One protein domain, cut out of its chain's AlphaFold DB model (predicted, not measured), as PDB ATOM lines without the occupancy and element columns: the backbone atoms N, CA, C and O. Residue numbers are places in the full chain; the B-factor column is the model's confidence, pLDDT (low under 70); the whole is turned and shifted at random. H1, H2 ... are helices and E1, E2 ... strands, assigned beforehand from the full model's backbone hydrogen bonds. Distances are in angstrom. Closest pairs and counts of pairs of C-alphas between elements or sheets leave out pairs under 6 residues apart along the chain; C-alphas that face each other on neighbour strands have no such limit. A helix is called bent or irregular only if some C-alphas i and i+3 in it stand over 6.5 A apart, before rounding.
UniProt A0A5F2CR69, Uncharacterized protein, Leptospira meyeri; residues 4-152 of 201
ATOM      1  N   PHE A   4     126.719 195.432 243.190       59.16
ATOM      2  CA  PHE A   4     126.702 194.208 242.383       59.16
ATOM      3  C   PHE A   4     126.111 194.443 240.989       59.16
ATOM      4  O   PHE A   4     126.610 193.872 240.021       59.16
ATOM      5  N   ASP A   5     125.117 195.327 240.884       66.44
ATOM      6  CA  ASP A   5     124.449 195.631 239.617       66.44
ATOM      7  C   ASP A   5     125.394 196.346 238.640       66.44
ATOM      8  O   ASP A   5     125.528 195.911 237.498       66.44
ATOM      9  N   ASN A   6     126.161 197.337 239.115       78.50
ATOM     10  CA  ASN A   6     127.164 198.037 238.302       78.50
ATOM     11  C   ASN A   6     128.278 197.090 237.820       78.50
ATOM     12  O   ASN A   6     128.709 197.155 236.671       78.50
ATOM     13  N   GLY A   7     128.749 196.185 238.686       79.19
ATOM     14  CA  GLY A   7     129.768 195.199 238.316       79.19
ATOM     15  C   GLY A   7     129.276 194.223 237.245       79.19
ATOM     16  O   GLY A   7     129.994 193.931 236.288       79.19
ATOM     17  N   LEU A   8     128.035 193.745 237.373       82.50
ATOM     18  CA  LEU A   8     127.409 192.875 236.377       82.50
ATOM     19  C   LEU A   8     127.199 193.595 235.038       82.50
ATOM     20  O   LEU A   8     127.413 192.996 233.983       82.50
ATOM     21  N   GLU A   9     126.805 194.867 235.068       83.81
ATOM     22  CA  GLU A   9     126.639 195.689 233.869       83.81
ATOM     23  C   GLU A   9     127.966 195.883 233.122       83.81
ATOM     24  O   GLU A   9     128.026 195.648 231.914       83.81
ATOM     25  N   ILE A  10     129.055 196.183 233.839       82.06
ATOM     26  CA  ILE A  10     130.404 196.276 233.256       82.06
ATOM     27  C   ILE A  10     130.803 194.960 232.578       82.06
ATOM     28  O   ILE A  10     131.296 194.972 231.450       82.06
ATOM     29  N   LEU A  11     130.565 193.810 233.224       80.75
ATOM     30  CA  LEU A  11     130.871 192.507 232.623       80.75
ATOM     31  C   LEU A  11     130.052 192.251 231.353       80.75
ATOM     32  O   LEU A  11     130.585 191.728 230.374       80.75
ATOM     33  N   ARG A  12     128.769 192.637 231.341       83.06
ATOM     34  CA  ARG A  12     127.908 192.507 230.156       83.06
ATOM     35  C   ARG A  12     128.423 193.365 229.008       83.06
ATOM     36  O   ARG A  12     128.590 192.839 227.912       83.06
ATOM     37  N   ILE A  13     128.761 194.627 229.268       79.12
ATOM     38  CA  ILE A  13     129.359 195.523 228.268       79.12
ATOM     39  C   ILE A  13     130.668 194.928 227.735       79.12
ATOM     40  O   ILE A  13     130.828 194.804 226.523       79.12
ATOM     41  N   ASN A  14     131.564 194.471 228.615       76.69
ATOM     42  CA  ASN A  14     132.820 193.832 228.212       76.69
ATOM     43  C   ASN A  14     132.583 192.591 227.343       76.69
ATOM     44  O   ASN A  14     133.289 192.372 226.361       76.69
ATOM     45  N   LYS A  15     131.583 191.766 227.675       78.38
ATOM     46  CA  LYS A  15     131.214 190.599 226.869       78.38
ATOM     47  C   LYS A  15     130.720 190.991 225.476       78.38
ATOM     48  O   LYS A  15     131.196 190.404 224.508       78.38
ATOM     49  N   GLU A  16     129.830 191.972 225.365       76.69
ATOM     50  CA  GLU A  16     129.352 192.446 224.061       76.69
ATOM     51  C   GLU A  16     130.493 193.056 223.237       76.69
ATOM     52  O   GLU A  16     130.645 192.737 222.061       76.69
ATOM     53  N   MET A  17     131.386 193.825 223.867       74.38
ATOM     54  CA  MET A  17     132.584 194.357 223.208       74.38
ATOM     55  C   MET A  17     133.546 193.262 222.715       74.38
ATOM     56  O   MET A  17     134.207 193.453 221.697       74.38
ATOM     57  N   ARG A  18     133.627 192.109 223.400       72.31
ATOM     58  CA  ARG A  18     134.413 190.943 222.948       72.31
ATOM     59  C   ARG A  18     133.780 190.222 221.751       72.31
ATOM     60  O   ARG A  18     134.511 189.635 220.954       72.31
ATOM     61  N   ASN A  19     132.450 190.230 221.644       68.81
ATOM     62  CA  ASN A  19     131.706 189.497 220.615       68.81
ATOM     63  C   ASN A  19     131.472 190.315 219.338       68.81
ATOM     64  O   ASN A  19     131.470 189.753 218.243       68.81
ATOM     65  N   GLU A  20     131.272 191.627 219.458       57.88
ATOM     66  CA  GLU A  20     130.987 192.499 218.322       57.88
ATOM     67  C   GLU A  20     132.278 193.105 217.754       57.88
ATOM     68  O   GLU A  20     132.984 193.861 218.420       57.88
ATOM     69  N   PHE A  21     132.564 192.838 216.475       56.38
ATOM     70  CA  PHE A  21     133.555 193.594 215.707       56.38
ATOM     71  C   PHE A  21     133.052 195.030 215.504       56.38
ATOM     72  O   PHE A  21     132.465 195.350 214.469       56.38
ATOM     73  N   LYS A  22     133.257 195.914 216.482       57.53
ATOM     74  CA  LYS A  22     132.899 197.325 216.318       57.53
ATOM     75  C   LYS A  22     134.026 198.076 215.626       57.53
ATOM     76  O   LYS A  22     135.104 198.273 216.186       57.53
ATOM     77  N   ASN A  23     133.748 198.510 214.399       56.19
ATOM     78  CA  ASN A  23     134.511 199.556 213.736       56.19
ATOM     79  C   ASN A  23     134.040 200.901 214.297       56.19
ATOM     80  O   ASN A  23     132.981 201.395 213.915       56.19
ATOM     81  N   PHE A  24     134.814 201.495 215.201       57.84
ATOM     82  CA  PHE A  24     134.578 202.865 215.654       57.84
ATOM     83  C   PHE A  24     135.450 203.800 214.825       57.84
ATOM     84  O   PHE A  24     136.673 203.740 214.909       57.84
ATOM     85  N   SER A  25     134.835 204.637 213.986       62.03
ATOM     86  CA  SER A  25     135.557 205.617 213.156       62.03
ATOM     87  C   SER A  25     136.684 205.003 212.302       62.03
ATOM     88  O   SER A  25     137.756 205.582 212.164       62.03
ATOM     89  N   GLY A  26     136.465 203.796 211.763       66.81
ATOM     90  CA  GLY A  26     137.459 203.057 210.969       66.81
ATOM     91  C   GLY A  26     138.491 202.263 211.783       66.81
ATOM     92  O   GLY A  26     139.275 201.519 211.199       66.81
ATOM     93  N   ILE A  27     138.474 202.359 213.116       65.75
ATOM     94  CA  ILE A  27     139.340 201.582 214.008       65.75
ATOM     95  C   ILE A  27     138.632 200.282 214.385       65.75
ATOM     96  O   ILE A  27     137.572 200.294 215.016       65.75
ATOM     97  N   LYS A  28     139.237 199.151 214.014       69.12
ATOM     98  CA  LYS A  28     138.777 197.816 214.401       69.12
ATOM     99  C   LYS A  28     139.280 197.491 215.807       69.12
ATOM    100  O   LYS A  28     140.472 197.253 215.993       69.12
ATOM    101  N   ILE A  29     138.376 197.445 216.783       72.50
ATOM    102  CA  ILE A  29     138.704 196.994 218.140       72.50
ATOM    103  C   ILE A  29     138.510 195.477 218.198       72.50
ATOM    104  O   ILE A  29     137.385 194.989 218.139       72.50
ATOM    105  N   SER A  30     139.606 194.722 218.288       78.81
ATOM    106  CA  SER A  30     139.578 193.286 218.584       78.81
ATOM    107  C   SER A  30     140.035 193.037 220.017       78.81
ATOM    108  O   SER A  30     141.094 193.506 220.433       78.81
ATOM    109  N   PHE A  31     139.247 192.284 220.779       84.06
ATOM    110  CA  PHE A  31     139.658 191.819 222.102       84.06
ATOM    111  C   PHE A  31     140.557 190.583 221.989       84.06
ATOM    112  O   PHE A  31     140.434 189.831 221.018       84.06
ATOM    113  N   PRO A  32     141.448 190.340 222.966       88.00
ATOM    114  CA  PRO A  32     142.214 189.106 222.996       88.00
ATOM    115  C   PRO A  32     141.258 187.926 223.192       88.00
ATOM    116  O   PRO A  32     140.450 187.910 224.119       88.00
ATOM    117  N   ASN A  33     141.323 186.946 222.294       88.00
ATOM    118  CA  ASN A  33     140.458 185.773 222.342       88.00
ATOM    119  C   ASN A  33     141.193 184.542 221.810       88.00
ATOM    120  O   ASN A  33     141.434 184.421 220.607       88.00
ATOM    121  N   ILE A  34     141.513 183.604 222.702       89.06
ATOM    122  CA  ILE A  34     142.224 182.376 222.328       89.06
ATOM    123  C   ILE A  34     141.437 181.502 221.337       89.06
ATOM    124  O   ILE A  34     142.040 180.807 220.523       89.06
ATOM    125  N   HIS A  35     140.100 181.562 221.351       86.25
ATOM    126  CA  HIS A  35     139.245 180.743 220.479       86.25
ATOM    127  C   HIS A  35     139.220 181.257 219.039       86.25
ATOM    128  O   HIS A  35     138.847 180.523 218.128       86.25
ATOM    129  N   GLN A  36     139.637 182.507 218.826       85.12
ATOM    130  CA  GLN A  36     139.778 183.108 217.498       85.12
ATOM    131  C   GLN A  36     141.170 182.871 216.895       85.12
ATOM    132  O   GLN A  36     141.409 183.220 215.737       85.12
ATOM    133  N   LEU A  37     142.095 182.266 217.647       85.81
ATOM    134  CA  LEU A  37     143.413 181.924 217.129       85.81
ATOM    135  C   LEU A  37     143.323 180.763 216.122       85.81
ATOM    136  O   LEU A  37     142.506 179.850 216.286       85.81
ATOM    137  N   PRO A  38     144.195 180.741 215.094       85.75
ATOM    138  CA  PRO A  38     144.283 179.621 214.162       85.75
ATOM    139  C   PRO A  38     144.485 178.290 214.895       85.75
ATOM    140  O   PRO A  38     145.284 178.234 215.826       85.75
ATOM    141  N   LYS A  39     143.865 177.198 214.420       83.00
ATOM    142  CA  LYS A  39     143.958 175.857 215.046       83.00
ATOM    143  C   LYS A  39     145.394 175.433 215.390       83.00
ATOM    144  O   LYS A  39     145.640 174.919 216.470       83.00
ATOM    145  N   LYS A  40     146.362 175.733 214.514       83.25
ATOM    146  CA  LYS A  40     147.794 175.443 214.730       83.25
ATOM    147  C   LYS A  40     148.407 176.109 215.973       83.25
ATOM    148  O   LYS A  40     149.448 175.668 216.434       83.25
ATOM    149  N   LYS A  41     147.786 177.175 216.488       83.31
ATOM    150  CA  LYS A  41     148.210 177.922 217.680       83.31
ATOM    151  C   LYS A  41     147.426 177.538 218.942       83.31
ATOM    152  O   LYS A  41     147.704 178.077 220.002       83.31
ATOM    153  N   GLN A  42     146.458 176.624 218.852       76.06
ATOM    154  CA  GLN A  42     145.665 176.199 220.013       76.06
ATOM    155  C   GLN A  42     146.415 175.204 220.916       76.06
ATOM    156  O   GLN A  42     146.037 175.040 222.069       76.06
ATOM    157  N   ASN A  43     147.498 174.598 220.415       81.38
ATOM    158  CA  ASN A  43     148.341 173.647 221.153       81.38
ATOM    159  C   ASN A  43     149.603 174.290 221.760       81.38
ATOM    160  O   ASN A  43     150.517 173.573 222.159       81.38
ATOM    161  N   LEU A  44     149.693 175.624 221.768       88.12
ATOM    162  CA  LEU A  44     150.804 176.334 222.404       88.12
ATOM    163  C   LEU A  44     150.741 176.165 223.926       88.12
ATOM    164  O   LEU A  44     149.669 175.913 224.485       88.12
ATOM    165  N   ASP A  45     151.872 176.349 224.609       92.06
ATOM    166  CA  ASP A  45     151.844 176.428 226.065       92.06
ATOM    167  C   ASP A  45     151.011 177.638 226.524       92.06
ATOM    168  O   ASP A  45     150.775 178.595 225.782       92.06
ATOM    169  N   VAL A  46     150.547 177.608 227.773       92.38
ATOM    170  CA  VAL A  46     149.596 178.605 228.283       92.38
ATOM    171  C   VAL A  46     150.113 180.048 228.223       92.38
ATOM    172  O   VAL A  46     149.311 180.968 228.050       92.38
ATOM    173  N   LYS A  47     151.431 180.266 228.328       94.50
ATOM    174  CA  LYS A  47     152.042 181.601 228.269       94.50
ATOM    175  C   LYS A  47     152.144 182.089 226.831       94.50
ATOM    176  O   LYS A  47     151.799 183.240 226.553       94.50
ATOM    177  N   GLU A  48     152.578 181.226 225.917       93.81
ATOM    178  CA  GLU A  48     152.591 181.517 224.482       93.81
ATOM    179  C   GLU A  48     151.182 181.778 223.948       93.81
ATOM    180  O   GLU A  48     150.967 182.767 223.247       93.81
ATOM    181  N   LEU A  49     150.203 180.966 224.348       92.94
ATOM    182  CA  LEU A  49     148.802 181.139 223.982       92.94
ATOM    183  C   LEU A  49     148.266 182.512 224.419       92.94
ATOM    184  O   LEU A  49     147.634 183.213 223.625       92.94
ATOM    185  N   ALA A  50     148.550 182.924 225.659       93.44
ATOM    186  CA  ALA A  50     148.161 184.240 226.161       93.44
ATOM    187  C   ALA A  50     148.840 185.376 225.377       93.44
ATOM    188  O   ALA A  50     148.177 186.338 224.989       93.44
ATOM    189  N   ASN A  51     150.138 185.249 225.087       94.69
ATOM    190  CA  ASN A  51     150.862 186.230 224.276       94.69
ATOM    191  C   ASN A  51     150.300 186.335 222.856       94.69
ATOM    192  O   ASN A  51     150.144 187.438 222.339       94.69
ATOM    193  N   GLU A  52     149.968 185.214 222.222       93.25
ATOM    194  CA  GLU A  52     149.370 185.211 220.890       93.25
ATOM    195  C   GLU A  52     147.976 185.841 220.891       93.25
ATOM    196  O   GLU A  52     147.679 186.644 220.005       93.25
ATOM    197  N   ALA A  53     147.142 185.569 221.896       91.31
ATOM    198  CA  ALA A  53     145.851 186.242 222.030       91.31
ATOM    199  C   ALA A  53     146.015 187.765 222.149       91.31
ATOM    200  O   ALA A  53     145.316 188.509 221.463       91.31
ATOM    201  N   LEU A  54     146.970 188.230 222.965       92.12
ATOM    202  CA  LEU A  54     147.253 189.656 223.144       92.12
ATOM    203  C   LEU A  54     147.756 190.302 221.850       92.12
ATOM    204  O   LEU A  54     147.203 191.319 221.437       92.12
ATOM    205  N   LYS A  55     148.735 189.695 221.167       90.38
ATOM    206  CA  LYS A  55     149.308 190.203 219.905       90.38
ATOM    207  C   LYS A  55     148.289 190.333 218.775       90.38
ATOM    208  O   LYS A  55     148.413 191.229 217.949       90.38
ATOM    209  N   ASN A  56     147.289 189.452 218.725       86.81
ATOM    210  CA  ASN A  56     146.231 189.492 217.706       86.81
ATOM    211  C   ASN A  56     145.050 190.406 218.102       86.81
ATOM    212  O   ASN A  56     144.025 190.438 217.415       86.81
ATOM    213  N   SER A  57     145.186 191.160 219.195       87.62
ATOM    214  CA  SER A  57     144.170 192.078 219.705       87.62
ATOM    215  C   SER A  57     144.583 193.543 219.550       87.62
ATOM    216  O   SER A  57     145.768 193.875 219.519       87.62
ATOM    217  N   PHE A  58     143.603 194.443 219.553       84.94
ATOM    218  CA  PHE A  58     143.822 195.888 219.653       84.94
ATOM    219  C   PHE A  58     144.600 196.271 220.926       84.94
ATOM    220  O   PHE A  58     145.366 197.234 220.939       84.94
ATOM    221  N   PHE A  59     144.459 195.482 221.994       85.94
ATOM    222  CA  PHE A  59     145.114 195.723 223.276       85.94
ATOM    223  C   PHE A  59     146.622 195.461 223.256       85.94
ATOM    224  O   PHE A  59     147.285 195.840 224.218       85.94
ATOM    225  N   HIS A  60     147.187 194.905 222.176       85.75
ATOM    226  CA  HIS A  60     148.638 194.750 222.018       85.75
ATOM    227  C   HIS A  60     149.407 196.074 222.187       85.75
ATOM    228  O   HIS A  60     150.541 196.074 222.656       85.75
ATOM    229  N   ILE A  61     148.772 197.207 221.855       83.75
ATOM    230  CA  ILE A  61     149.343 198.554 222.006       83.75
ATOM    231  C   ILE A  61     149.669 198.859 223.479       83.75
ATOM    232  O   ILE A  61     150.655 199.531 223.773       83.75
ATOM    233  N   ILE A  62     148.845 198.361 224.404       84.75
ATOM    234  CA  ILE A  62     148.982 198.588 225.849       84.75
ATOM    235  C   ILE A  62     149.701 197.401 226.505       84.75
ATOM    236  O   ILE A  62     150.586 197.573 227.343       84.75
ATOM    237  N   PHE A  63     149.332 196.184 226.108       89.94
ATOM    238  CA  PHE A  63     149.839 194.927 226.641       89.94
ATOM    239  C   PHE A  63     150.581 194.174 225.539       89.94
ATOM    240  O   PHE A  63     150.031 193.297 224.872       89.94
ATOM    241  N   THR A  64     151.856 194.519 225.354       89.50
ATOM    242  CA  THR A  64     152.705 193.875 224.338       89.50
ATOM    243  C   THR A  64     152.869 192.372 224.582       89.50
ATOM    244  O   THR A  64     153.063 191.607 223.638       89.50
ATOM    245  N   ASP A  65     152.759 191.965 225.845       92.38
ATOM    246  CA  ASP A  65     152.821 190.598 226.348       92.38
ATOM    247  C   ASP A  65     152.018 190.476 227.662       92.38
ATOM    248  O   ASP A  65     151.517 191.466 228.214       92.38
ATOM    249  N   TYR A  66     151.902 189.252 228.188       92.31
ATOM    250  CA  TYR A  66     151.220 189.003 229.461       92.31
ATOM    251  C   TYR A  66     151.906 189.688 230.659       92.31
ATOM    252  O   TYR A  66     151.258 189.946 231.674       92.31
ATOM    253  N   GLN A  67     153.210 189.978 230.587       91.38
ATOM    254  CA  GLN A  67     153.947 190.582 231.695       91.38
ATOM    255  C   GLN A  67     153.539 192.046 231.860       91.38
ATOM    256  O   GLN A  67     153.281 192.481 232.982       91.38
ATOM    257  N   LYS A  68     153.363 192.778 230.752       91.38
ATOM    258  CA  LYS A  68     152.792 194.133 230.759       91.38
ATOM    259  C   LYS A  68     151.377 194.165 231.322       91.38
ATOM    260  O   LYS A  68     151.053 195.080 232.078       91.38
ATOM    261  N   PHE A  69     150.561 193.152 231.029       90.31
ATOM    262  CA  PHE A  69     149.241 193.011 231.648       90.31
ATOM    263  C   PHE A  69     149.333 192.870 233.180       90.31
ATOM    264  O   PHE A  69     148.576 193.508 233.919       90.31
ATOM    265  N   PHE A  70     150.283 192.081 233.691       89.75
ATOM    266  CA  PHE A  70     150.488 191.953 235.139       89.75
ATOM    267  C   PHE A  70     151.090 193.206 235.781       89.75
ATOM    268  O   PHE A  70     150.719 193.544 236.906       89.75
ATOM    269  N   ASP A  71     151.982 193.905 235.081       86.56
ATOM    270  CA  ASP A  71     152.602 195.143 235.560       86.56
ATOM    271  C   ASP A  71     151.587 196.282 235.686       86.56
ATOM    272  O   ASP A  71     151.665 197.069 236.632       86.56
ATOM    273  N   PHE A  72     150.608 196.341 234.779       82.12
ATOM    274  CA  PHE A  72     149.492 197.283 234.859       82.12
ATOM    275  C   PHE A  72     148.655 197.075 236.132       82.12
ATOM    276  O   PHE A  72     148.202 198.031 236.756       82.12
ATOM    277  N   ASN A  73     148.535 195.827 236.591       67.81
ATOM    278  CA  ASN A  73     147.778 195.441 237.782       67.81
ATOM    279  C   ASN A  73     148.605 195.455 239.088       67.81
ATOM    280  O   ASN A  73     148.256 194.775 240.061       67.81
ATOM    281  N   LYS A  74     149.696 196.236 239.161       65.81
ATOM    282  CA  LYS A  74     150.581 196.305 240.346       65.81
ATOM    283  C   LYS A  74     149.874 196.675 241.660       65.81
ATOM    284  O   LYS A  74     150.396 196.337 242.722       65.81
ATOM    285  N   ALA A  75     148.680 197.271 241.613       56.06
ATOM    286  CA  ALA A  75     147.875 197.610 242.792       56.06
ATOM    287  C   ALA A  75     147.498 196.397 243.677       56.06
ATOM    288  O   ALA A  75     147.294 196.560 244.879       56.06
ATOM    289  N   ILE A  76     147.468 195.171 243.132       56.22
ATOM    290  CA  ILE A  76     147.104 193.948 243.882       56.22
ATOM    291  C   ILE A  76     148.198 193.528 244.889       56.22
ATOM    292  O   ILE A  76     147.921 192.822 245.863       56.22
ATOM    293  N   ASN A  77     149.435 194.008 244.712       53.16
ATOM    294  CA  ASN A  77     150.569 193.648 245.570       53.16
ATOM    295  C   ASN A  77     150.482 194.238 246.996       53.16
ATOM    296  O   ASN A  77     151.234 193.806 247.865       53.16
ATOM    297  N   ASN A  78     149.568 195.183 247.254       51.22
ATOM    298  CA  ASN A  78     149.379 195.826 248.563       51.22
ATOM    299  C   ASN A  78     148.348 195.108 249.458       51.22
ATOM    300  O   ASN A  78     147.895 195.665 250.457       51.22
ATOM    301  N   THR A  79     147.932 193.891 249.103       59.31
ATOM    302  CA  THR A  79     146.922 193.134 249.856       59.31
ATOM    303  C   THR A  79     147.568 192.179 250.864       59.31
ATOM    304  O   THR A  79     148.622 191.607 250.602       59.31
ATOM    305  N   VAL A  80     146.894 191.926 251.994       61.91
ATOM    306  CA  VAL A  80     147.300 190.969 253.060       61.91
ATOM    307  C   VAL A  80     147.231 189.496 252.590       61.91
ATOM    308  O   VAL A  80     147.337 188.557 253.371       61.91
ATOM    309  N   THR A  81     147.020 189.259 251.295       70.00
ATOM    310  CA  THR A  81     146.856 187.918 250.728       70.00
ATOM    311  C   THR A  81     148.208 187.277 250.420       70.00
ATOM    312  O   THR A  81     149.179 187.965 250.096       70.00
ATOM    313  N   SER A  82     148.287 185.946 250.515       81.31
ATOM    314  CA  SER A  82     149.519 185.205 250.221       81.31
ATOM    315  C   SER A  82     149.976 185.422 248.770       81.31
ATOM    316  O   SER A  82     149.161 185.664 247.877       81.31
ATOM    317  N   LYS A  83     151.280 185.268 248.496       83.38
ATOM    318  CA  LYS A  83     151.819 185.356 247.122       83.38
ATOM    319  C   LYS A  83     151.107 184.401 246.155       83.38
ATOM    320  O   LYS A  83     150.884 184.765 245.005       83.38
ATOM    321  N   ALA A  84     150.741 183.205 246.619       83.31
ATOM    322  CA  ALA A  84     149.996 182.238 245.817       83.31
ATOM    323  C   ALA A  84     148.610 182.782 245.434       83.31
ATOM    324  O   ALA A  84     148.261 182.790 244.256       83.31
ATOM    325  N   ASN A  85     147.868 183.334 246.397       84.31
ATOM    326  CA  ASN A  85     146.540 183.905 246.154       84.31
ATOM    327  C   ASN A  85     146.613 185.087 245.178       84.31
ATOM    328  O   ASN A  85     145.796 185.189 244.266       84.31
ATOM    329  N   GLN A  86     147.625 185.949 245.316       85.81
ATOM    330  CA  GLN A  86     147.841 187.066 244.391       85.81
ATOM    331  C   GLN A  86     148.059 186.584 242.950       85.81
ATOM    332  O   GLN A  86     147.529 187.184 242.013       85.81
ATOM    333  N   TRP A  87     148.813 185.497 242.756       88.44
ATOM    334  CA  TRP A  87     149.008 184.897 241.435       88.44
ATOM    335  C   TRP A  87     147.733 184.268 240.880       88.44
ATOM    336  O   TRP A  87     147.437 184.471 239.705       88.44
ATOM    337  N   ILE A  88     146.951 183.571 241.707       90.06
ATOM    338  CA  ILE A  88     145.663 182.990 241.293       90.06
ATOM    339  C   ILE A  88     144.698 184.087 240.828       90.06
ATOM    340  O   ILE A  88     144.077 183.942 239.775       90.06
ATOM    341  N   ILE A  89     144.628 185.216 241.542       86.94
ATOM    342  CA  ILE A  89     143.815 186.374 241.137       86.94
ATOM    343  C   ILE A  89     144.295 186.917 239.787       86.94
ATOM    344  O   ILE A  89     143.508 186.998 238.848       86.94
ATOM    345  N   LYS A  90     145.595 187.224 239.655       89.31
ATOM    346  CA  LYS A  90     146.172 187.753 238.404       89.31
ATOM    347  C   LYS A  90     145.904 186.836 237.213       89.31
ATOM    348  O   LYS A  90     145.558 187.313 236.135       89.31
ATOM    349  N   LEU A  91     146.056 185.527 237.403       93.00
ATOM    350  CA  LEU A  91     145.855 184.542 236.347       93.00
ATOM    351  C   LEU A  91     144.384 184.327 236.016       93.00
ATOM    352  O   LEU A  91     144.070 184.120 234.847       93.00
ATOM    353  N   THR A  92     143.484 184.428 236.994       90.50
ATOM    354  CA  THR A  92     142.048 184.366 236.703       90.50
ATOM    355  C   THR A  92     141.608 185.588 235.905       90.50
ATOM    356  O   THR A  92     140.932 185.438 234.890       90.50
ATOM    357  N   SER A  93     142.086 186.782 236.273       87.94
ATOM    358  CA  SER A  93     141.843 187.999 235.490       87.94
ATOM    359  C   SER A  93     142.422 187.903 234.077       87.94
ATOM    360  O   SER A  93     141.759 188.298 233.122       87.94
ATOM    361  N   LEU A  94     143.630 187.348 233.913       91.62
ATOM    362  CA  LEU A  94     144.204 187.126 232.583       91.62
ATOM    363  C   LEU A  94     143.362 186.137 231.769       91.62
ATOM    364  O   LEU A  94     143.082 186.409 230.606       91.62
ATOM    365  N   ALA A  95     142.934 185.023 232.370       91.69
ATOM    366  CA  ALA A  95     142.094 184.021 231.718       91.69
ATOM    367  C   ALA A  95     140.781 184.622 231.189       91.69
ATOM    368  O   ALA A  95     140.370 184.321 230.069       91.69
ATOM    369  N   GLU A  96     140.139 185.498 231.959       86.75
ATOM    370  CA  GLU A  96     138.933 186.216 231.529       86.75
ATOM    371  C   GLU A  96     139.233 187.238 230.428       86.75
ATOM    372  O   GLU A  96     138.486 187.351 229.450       86.75
ATOM    373  N   PHE A  97     140.358 187.946 230.547       87.19
ATOM    374  CA  PHE A  97     140.770 188.954 229.578       87.19
ATOM    375  C   PHE A  97     141.092 188.362 228.202       87.19
ATOM    376  O   PHE A  97     140.709 188.944 227.191       87.19
ATOM    377  N   ILE A  98     141.735 187.189 228.155       90.06
ATOM    378  CA  ILE A  98     142.056 186.486 226.901       90.06
ATOM    379  C   ILE A  98     140.920 185.606 226.372       90.06
ATOM    380  O   ILE A  98     141.115 184.849 225.418       90.06
ATOM    381  N   GLY A  99     139.748 185.659 227.006       87.25
ATOM    382  CA  GLY A  99     138.589 184.873 226.605       87.25
ATOM    383  C   GLY A  99     138.790 183.364 226.755       87.25
ATOM    384  O   GLY A  99     138.223 182.607 225.973       87.25
ATOM    385  N   LEU A 100     139.575 182.900 227.741       90.00
ATOM    386  CA  LEU A 100     139.788 181.466 228.002       90.00
ATOM    387  C   LEU A 100     138.450 180.727 228.144       90.00
ATOM    388  O   LEU A 100     138.265 179.636 227.603       90.00
ATOM    389  N   VAL A 101     137.502 181.352 228.841       86.50
ATOM    390  CA  VAL A 101     136.136 180.862 229.016       86.50
ATOM    391  C   VAL A 101     135.130 181.954 228.663       86.50
ATOM    392  O   VAL A 101     135.368 183.132 228.909       86.50
ATOM    393  N   SER A 102     133.986 181.558 228.103       77.19
ATOM    394  CA  SER A 102     132.866 182.475 227.883       77.19
ATOM    395  C   SER A 102     132.011 182.558 229.146       77.19
ATOM    396  O   SER A 102     131.450 181.558 229.593       77.19
ATOM    397  N   GLU A 103     131.882 183.758 229.703       74.12
ATOM    398  CA  GLU A 103     131.065 184.029 230.888       74.12
ATOM    399  C   GLU A 103     129.558 183.927 230.574       74.12
ATOM    400  O   GLU A 103     129.072 184.430 229.552       74.12
ATOM    401  N   GLU A 104     128.779 183.324 231.475       77.56
ATOM    402  CA  GLU A 104     127.311 183.335 231.421       77.56
ATOM    403  C   GLU A 104     126.744 184.441 232.315       77.56
ATOM    404  O   GLU A 104     126.519 184.269 233.506       77.56
ATOM    405  N   LEU A 105     126.474 185.598 231.709       81.75
ATOM    406  CA  LEU A 105     126.050 186.815 232.417       81.75
ATOM    407  C   LEU A 105     124.525 187.030 232.427       81.75
ATOM    408  O   LEU A 105     124.041 188.142 232.659       81.75
ATOM    409  N   LYS A 106     123.755 185.973 232.134       79.25
ATOM    410  CA  LYS A 106     122.284 186.029 232.090       79.25
ATOM    411  C   LYS A 106     121.679 186.135 233.491       79.25
ATOM    412  O   LYS A 106     120.704 186.854 233.676       79.25
ATOM    413  N   SER A 107     122.279 185.463 234.475       82.44
ATOM    414  CA  SER A 107     121.796 185.475 235.857       82.44
ATOM    415  C   SER A 107     122.152 186.784 236.579       82.44
ATOM    416  O   SER A 107     123.283 187.257 236.431       82.44
ATOM    417  N   PRO A 108     121.265 187.334 237.431       78.38
ATOM    418  CA  PRO A 108     121.609 188.440 238.331       78.38
ATOM    419  C   PRO A 108     122.712 188.066 239.335       78.38
ATOM    420  O   PRO A 108     123.430 188.928 239.831       78.38
ATOM    421  N   THR A 109     122.908 186.773 239.613       81.62
ATOM    422  CA  THR A 109     123.966 186.288 240.513       81.62
ATOM    423  C   THR A 109     125.302 186.039 239.811       81.62
ATOM    424  O   THR A 109     126.260 185.643 240.473       81.62
ATOM    425  N   ALA A 110     125.406 186.283 238.497       81.81
ATOM    426  CA  ALA A 110     126.592 185.936 237.714       81.81
ATOM    427  C   ALA A 110     127.865 186.638 238.213       81.81
ATOM    428  O   ALA A 110     128.900 185.991 238.342       81.81
ATOM    429  N   PHE A 111     127.783 187.920 238.584       80.44
ATOM    430  CA  PHE A 111     128.932 188.640 239.145       80.44
ATOM    431  C   PHE A 111     129.415 187.993 240.448       80.44
ATOM    432  O   PHE A 111     130.603 187.726 240.607       80.44
ATOM    433  N   LYS A 112     128.484 187.663 241.356       82.25
ATOM    434  CA  LYS A 112     128.810 186.958 242.602       82.25
ATOM    435  C   LYS A 112     129.420 185.579 242.323       82.25
ATOM    436  O   LYS A 112     130.370 185.194 242.997       82.25
ATOM    437  N   SER A 113     128.903 184.860 241.327       81.69
ATOM    438  CA  SER A 113     129.448 183.570 240.893       81.69
ATOM    439  C   SER A 113     130.902 183.708 240.444       81.69
ATOM    440  O   SER A 113     131.760 183.014 240.969       81.69
ATOM    441  N   ILE A 114     131.200 184.672 239.570       80.06
ATOM    442  CA  ILE A 114     132.561 184.938 239.081       80.06
ATOM    443  C   ILE A 114     133.502 185.315 240.232       80.06
ATOM    444  O   ILE A 114     134.630 184.838 240.302       80.06
ATOM    445  N   THR A 115     133.040 186.121 241.192       78.56
ATOM    446  CA  THR A 115     133.856 186.432 242.375       78.56
ATOM    447  C   THR A 115     134.074 185.221 243.283       78.56
ATOM    448  O   THR A 115     135.145 185.090 243.874       78.56
ATOM    449  N   ASN A 116     133.094 184.319 243.380       85.19
ATOM    450  CA  ASN A 116     133.219 183.084 244.150       85.19
ATOM    451  C   ASN A 116     134.170 182.087 243.473       85.19
ATOM    452  O   ASN A 116     134.890 181.389 244.185       85.19
ATOM    453  N   ASP A 117     134.246 182.060 242.137       86.31
ATOM    454  CA  ASP A 117     135.213 181.230 241.403       86.31
ATOM    455  C   ASP A 117     136.641 181.476 241.900       86.31
ATOM    456  O   ASP A 117     137.399 180.529 242.084       86.31
ATOM    457  N   HIS A 118     137.010 182.730 242.193       84.06
ATOM    458  CA  HIS A 118     138.329 183.052 242.749       84.06
ATOM    459  C   HIS A 118     138.589 182.367 244.089       84.06
ATOM    460  O   HIS A 118     139.692 181.871 244.328       84.06
ATOM    461  N   ILE A 119     137.584 182.336 244.963       84.75
ATOM    462  CA  ILE A 119     137.674 181.682 246.269       84.75
ATOM    463  C   ILE A 119     137.851 180.175 246.063       84.75
ATOM    464  O   ILE A 119     138.772 179.583 246.626       84.75
ATOM    465  N   HIS A 120     137.032 179.571 245.199       89.25
ATOM    466  CA  HIS A 120     137.123 178.147 244.885       89.25
ATOM    467  C   HIS A 120     138.459 177.765 244.242       89.25
ATOM    468  O   HIS A 120     139.040 176.761 244.638       89.25
ATOM    469  N   LEU A 121     138.990 178.569 243.316       92.88
ATOM    470  CA  LEU A 121     140.313 178.348 242.721       92.88
ATOM    471  C   LEU A 121     141.421 178.476 243.762       92.88
ATOM    472  O   LEU A 121     142.334 177.659 243.788       92.88
ATOM    473  N   THR A 122     141.334 179.473 244.643       88.62
ATOM    474  CA  THR A 122     142.349 179.706 245.677       88.62
ATOM    475  C   THR A 122     142.473 178.518 246.624       88.62
ATOM    476  O   THR A 122     143.573 178.014 246.837       88.62
ATOM    477  N   TYR A 123     141.350 178.046 247.166       88.38
ATOM    478  CA  TYR A 123     141.361 176.898 248.071       88.38
ATOM    479  C   TYR A 123     141.560 175.581 247.320       88.38
ATOM    480  O   TYR A 123     142.391 174.770 247.717       88.38
ATOM    481  N   GLY A 124     140.862 175.382 246.204       90.88
ATOM    482  CA  GLY A 124     140.909 174.148 245.423       90.88
ATOM    483  C   GLY A 124     142.309 173.818 244.916       90.88
ATOM    484  O   GLY A 124     142.774 172.697 245.092       90.88
ATOM    485  N   LEU A 125     143.028 174.803 244.374       92.62
ATOM    486  CA  LEU A 125     144.382 174.597 243.847       92.62
ATOM    487  C   LEU A 125     145.446 174.399 244.934       92.62
ATOM    488  O   LEU A 125     146.576 174.023 244.618       92.62
ATOM    489  N   SER A 126     145.106 174.642 246.203       88.50
ATOM    490  CA  SER A 126     145.968 174.296 247.339       88.50
ATOM    491  C   SER A 126     145.832 172.827 247.763       88.50
ATOM    492  O   SER A 126     146.715 172.300 248.439       88.50
ATOM    493  N   CYS A 127     144.759 172.152 247.342       91.25
ATOM    494  CA  CYS A 127     144.519 170.739 247.611       91.25
ATOM    495  C   CYS A 127     145.264 169.843 246.611       91.25
ATOM    496  O   CYS A 127     145.569 170.248 245.489       91.25
ATOM    497  N   GLN A 128     145.496 168.582 246.986       94.12
ATOM    498  CA  GLN A 128     146.043 167.575 246.066       94.12
ATOM    499  C   GLN A 128     145.102 167.307 244.886       94.12
ATOM    500  O   GLN A 128     145.568 167.156 243.760       94.12
ATOM    501  N   PHE A 129     143.794 167.285 245.146       95.38
ATOM    502  CA  PHE A 129     142.750 167.109 244.145       95.38
ATOM    503  C   PHE A 129     141.815 168.315 244.162       95.38
ATOM    504  O   PHE A 129     141.314 168.698 245.221       95.38
ATOM    505  N   PHE A 130     141.551 168.882 242.989       96.38
ATOM    506  CA  PHE A 130     140.503 169.867 242.776       96.38
ATOM    507  C   PHE A 130     139.480 169.319 241.785       96.38
ATOM    508  O   PHE A 130     139.756 169.189 240.595       96.38
ATOM    509  N   ILE A 131     138.294 168.997 242.294       96.38
ATOM    510  CA  ILE A 131     137.213 168.389 241.520       96.38
ATOM    511  C   ILE A 131     136.110 169.430 241.366       96.38
ATOM    512  O   ILE A 131     135.683 170.035 242.352       96.38
ATOM    513  N   THR A 132     135.640 169.651 240.142       95.00
ATOM    514  CA  THR A 132     134.537 170.583 239.888       95.00
ATOM    515  C   THR A 132     133.627 170.097 238.767       95.00
ATOM    516  O   THR A 132     134.083 169.544 237.773       95.00
ATOM    517  N   ALA A 133     132.321 170.327 238.915       93.75
ATOM    518  CA  ALA A 133     131.350 170.131 237.839       93.75
ATOM    519  C   ALA A 133     131.260 171.351 236.900       93.75
ATOM    520  O   ALA A 133     130.725 171.247 235.798       93.75
ATOM    521  N   ASP A 134     131.778 172.516 237.312       91.81
ATOM    522  CA  ASP A 134     131.786 173.710 236.467       91.81
ATOM    523  C   ASP A 134     132.945 173.636 235.461       91.81
ATOM    524  O   ASP A 134     134.119 173.808 235.805       91.81
ATOM    525  N   ILE A 135     132.604 173.423 234.186       91.56
ATOM    526  CA  ILE A 135     133.570 173.311 233.087       91.56
ATOM    527  C   ILE A 135     134.406 174.584 232.877       91.56
ATOM    528  O   ILE A 135     135.545 174.515 232.409       91.56
ATOM    529  N   ARG A 136     133.874 175.766 233.210       90.44
ATOM    530  CA  ARG A 136     134.617 177.029 233.115       90.44
ATOM    531  C   ARG A 136     135.641 177.108 234.236       90.44
ATOM    532  O   ARG A 136     136.793 177.455 233.975       90.44
ATOM    533  N   LEU A 137     135.242 176.739 235.452       93.00
ATOM    534  CA  LEU A 137     136.144 176.679 236.600       93.00
ATOM    535  C   LEU A 137     137.257 175.649 236.374       93.00
ATOM    536  O   LEU A 137     138.424 175.948 236.619       93.00
ATOM    537  N   TYR A 138     136.913 174.486 235.814       95.50
ATOM    538  CA  TYR A 138     137.859 173.450 235.396       95.50
ATOM    539  C   TYR A 138     138.910 173.990 234.412       95.50
ATOM    540  O   TYR A 138     140.113 173.859 234.646       95.50
ATOM    541  N   LYS A 139     138.477 174.674 233.341       94.19
ATOM    542  CA  LYS A 139     139.386 175.275 232.346       94.19
ATOM    543  C   LYS A 139     140.301 176.334 232.961       94.19
ATOM    544  O   LYS A 139     141.503 176.324 232.694       94.19
ATOM    545  N   LYS A 140     139.757 177.218 233.807       94.88
ATOM    546  CA  LYS A 140     140.541 178.222 234.553       94.88
ATOM    547  C   LYS A 140     141.582 177.547 235.456       94.88
ATOM    548  O   LYS A 140     142.744 177.945 235.450       94.88
ATOM    549  N   ALA A 141     141.199 176.499 236.181       95.69
ATOM    550  CA  ALA A 141     142.096 175.758 237.061       95.69
ATOM    551  C   ALA A 141     143.237 175.072 236.300       95.69
ATOM    552  O   ALA A 141     144.396 175.271 236.659       95.69
ATOM    553  N   LYS A 142     142.947 174.345 235.209       95.31
ATOM    554  CA  LYS A 142     143.980 173.738 234.345       95.31
ATOM    555  C   LYS A 142     144.957 174.786 233.805       95.31
ATOM    556  O   LYS A 142     146.166 174.571 233.839       95.31
ATOM    557  N   PHE A 143     144.446 175.938 233.363       95.44
ATOM    558  CA  PHE A 143     145.281 177.050 232.911       95.44
ATOM    559  C   PHE A 143     146.235 177.540 234.011       95.44
ATOM    560  O   PHE A 143     147.433 177.664 233.768       95.44
ATOM    561  N   ILE A 144     145.732 177.757 235.231       95.62
ATOM    562  CA  ILE A 144     146.537 178.234 236.366       95.62
ATOM    563  C   ILE A 144     147.584 177.197 236.792       95.62
ATOM    564  O   ILE A 144     148.735 177.566 237.024       95.62
ATOM    565  N   ILE A 145     147.214 175.914 236.867       94.75
ATOM    566  CA  ILE A 145     148.149 174.836 237.218       94.75
ATOM    567  C   ILE A 145     149.291 174.757 236.221       94.75
ATOM    568  O   ILE A 145     150.446 174.745 236.641       94.75
ATOM    569  N   ASN A 146     148.985 174.768 234.924       94.12
ATOM    570  CA  ASN A 146     150.005 174.730 233.882       94.12
ATOM    571  C   ASN A 146     150.896 175.980 233.931       94.12
ATOM    572  O   ASN A 146     152.102 175.893 233.715       94.12
ATOM    573  N   TRP A 147     150.325 177.146 234.258       95.56
ATOM    574  CA  TRP A 147     151.077 178.399 234.324       95.56
ATOM    575  C   TRP A 147     152.068 178.440 235.490       95.56
ATOM    576  O   TRP A 147     153.201 178.904 235.337       95.56
ATOM    577  N   LEU A 148     151.624 177.994 236.666       93.38
ATOM    578  CA  LEU A 148     152.393 178.019 237.911       93.38
ATOM    579  C   LEU A 148     153.165 176.718 238.171       93.38
ATOM    580  O   LEU A 148     153.917 176.656 239.140       93.38
ATOM    581  N   ASN A 149     152.992 175.704 237.318       92.25
ATOM    582  CA  ASN A 149     153.527 174.354 237.489       92.25
ATOM    583  C   ASN A 149     153.165 173.750 238.863       92.25
ATOM    584  O   ASN A 149     154.028 173.283 239.611       92.25
ATOM    585  N   LEU A 150     151.882 173.832 239.236       91.19
ATOM    586  CA  LEU A 150     151.388 173.296 240.511       91.19
ATOM    587  C   LEU A 150     151.254 171.769 240.452       91.19
ATOM    588  O   LEU A 150     150.961 171.200 239.408       91.19
ATOM    589  N   LYS A 151     151.401 171.106 241.603       91.00
ATOM    590  CA  LYS A 151     151.266 169.640 241.729       91.00
ATOM    591  C   LYS A 151     149.822 169.149 241.907       91.00
ATOM    592  O   LYS A 151     149.611 167.952 242.059       91.00
ATOM    593  N   SER A 152     148.854 170.060 241.977       93.00
ATOM    594  CA  SER A 152     147.446 169.711 242.178       93.00
ATOM    595  C   SER A 152     146.876 169.035 240.922       93.00
ATOM    596  O   SER A 152     147.206 169.412 239.797       93.00
TER     597      SER A 152
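This is residues 4 to 152 of the 201 residues of an uncharacterized protein of Leptospira meyeri (UniProt A0A5F2CR69). H6 forms the core, with H7 folded back beside it as a helical hairpin and H8 crossing it; H2 packs on residues 143 to 147 of H8. H1, the longest helix, meets the start of H7 in an L, and the long stretch of residues 20 to 45 leads from H1 to H2. The printed part has 149 residues with eight named helices and one named strand, in the order H1 to H7, E1, H8. It is mostly helix and compact, with a radius of gyration of the C-alphas of 15.6 A and spans of 50 by 36 by 33 A.

H1, residues 4 to 19, touches H7, residues 110 to 124, with residues 4 to 11 alone, about perpendicular at 90 degrees; the closest C-alphas, of Leu 8 and Phe 111, are 5.3 A apart. H7 and H6, residues 83 to 97, form a hairpin, opposite ways at a steep tilt of 40 degrees, closest at C-alphas 122 and 85, 6.0 A. H8, residues 135 to 148, touches H6 with residues 140 to 144 alone, closest at C-alphas 144 and 91, 6.3 A, at a steep tilt of 55 degrees. H2, residues 46 to 55, touches H8, closest at C-alphas 46 and 147, 6.2 A, and H4, residues 66 to 72, closest at C-alphas 51 and 66, 5.9 A. H5, residues 74 to 78, is close to H6 but not clearly touching, at 6.9 A between C-alphas 76 and 86. H3, residues 58 to 61, is only just irregular: C-alphas 58 and 61 are 6.6 A apart; it is close to H2 but not clearly touching, at 5.4 A between C-alphas 60 and 54. E1, residues 129 to 132, pairs with no named strand. H1, H2, H4, H6 and H8 have every O i to N i+4 pair within hydrogen-bond range, H7 has 9 of 11, H5 0 of 1 with 1 of 2 O i to N i+3 pairs, and H3 is too short.

H1 begins at C-alpha 4, (126.702, 194.208, 242.383), and is 22.8 A long; H6 is 21.0 A, H7 20.1 A and H2 14.3 A. H8, 20.0 A, ends at C-alpha 148, (152.393, 178.019, 237.911).

The C-alphas farthest apart, of Ser 25 and Gln 128, are 51.4 A apart. The printed part has no cut; the links H1 to H2 and H6 to H7 are long. Residues 4 to 5, 19 to 28 and 73 to 80 have pLDDT under 70.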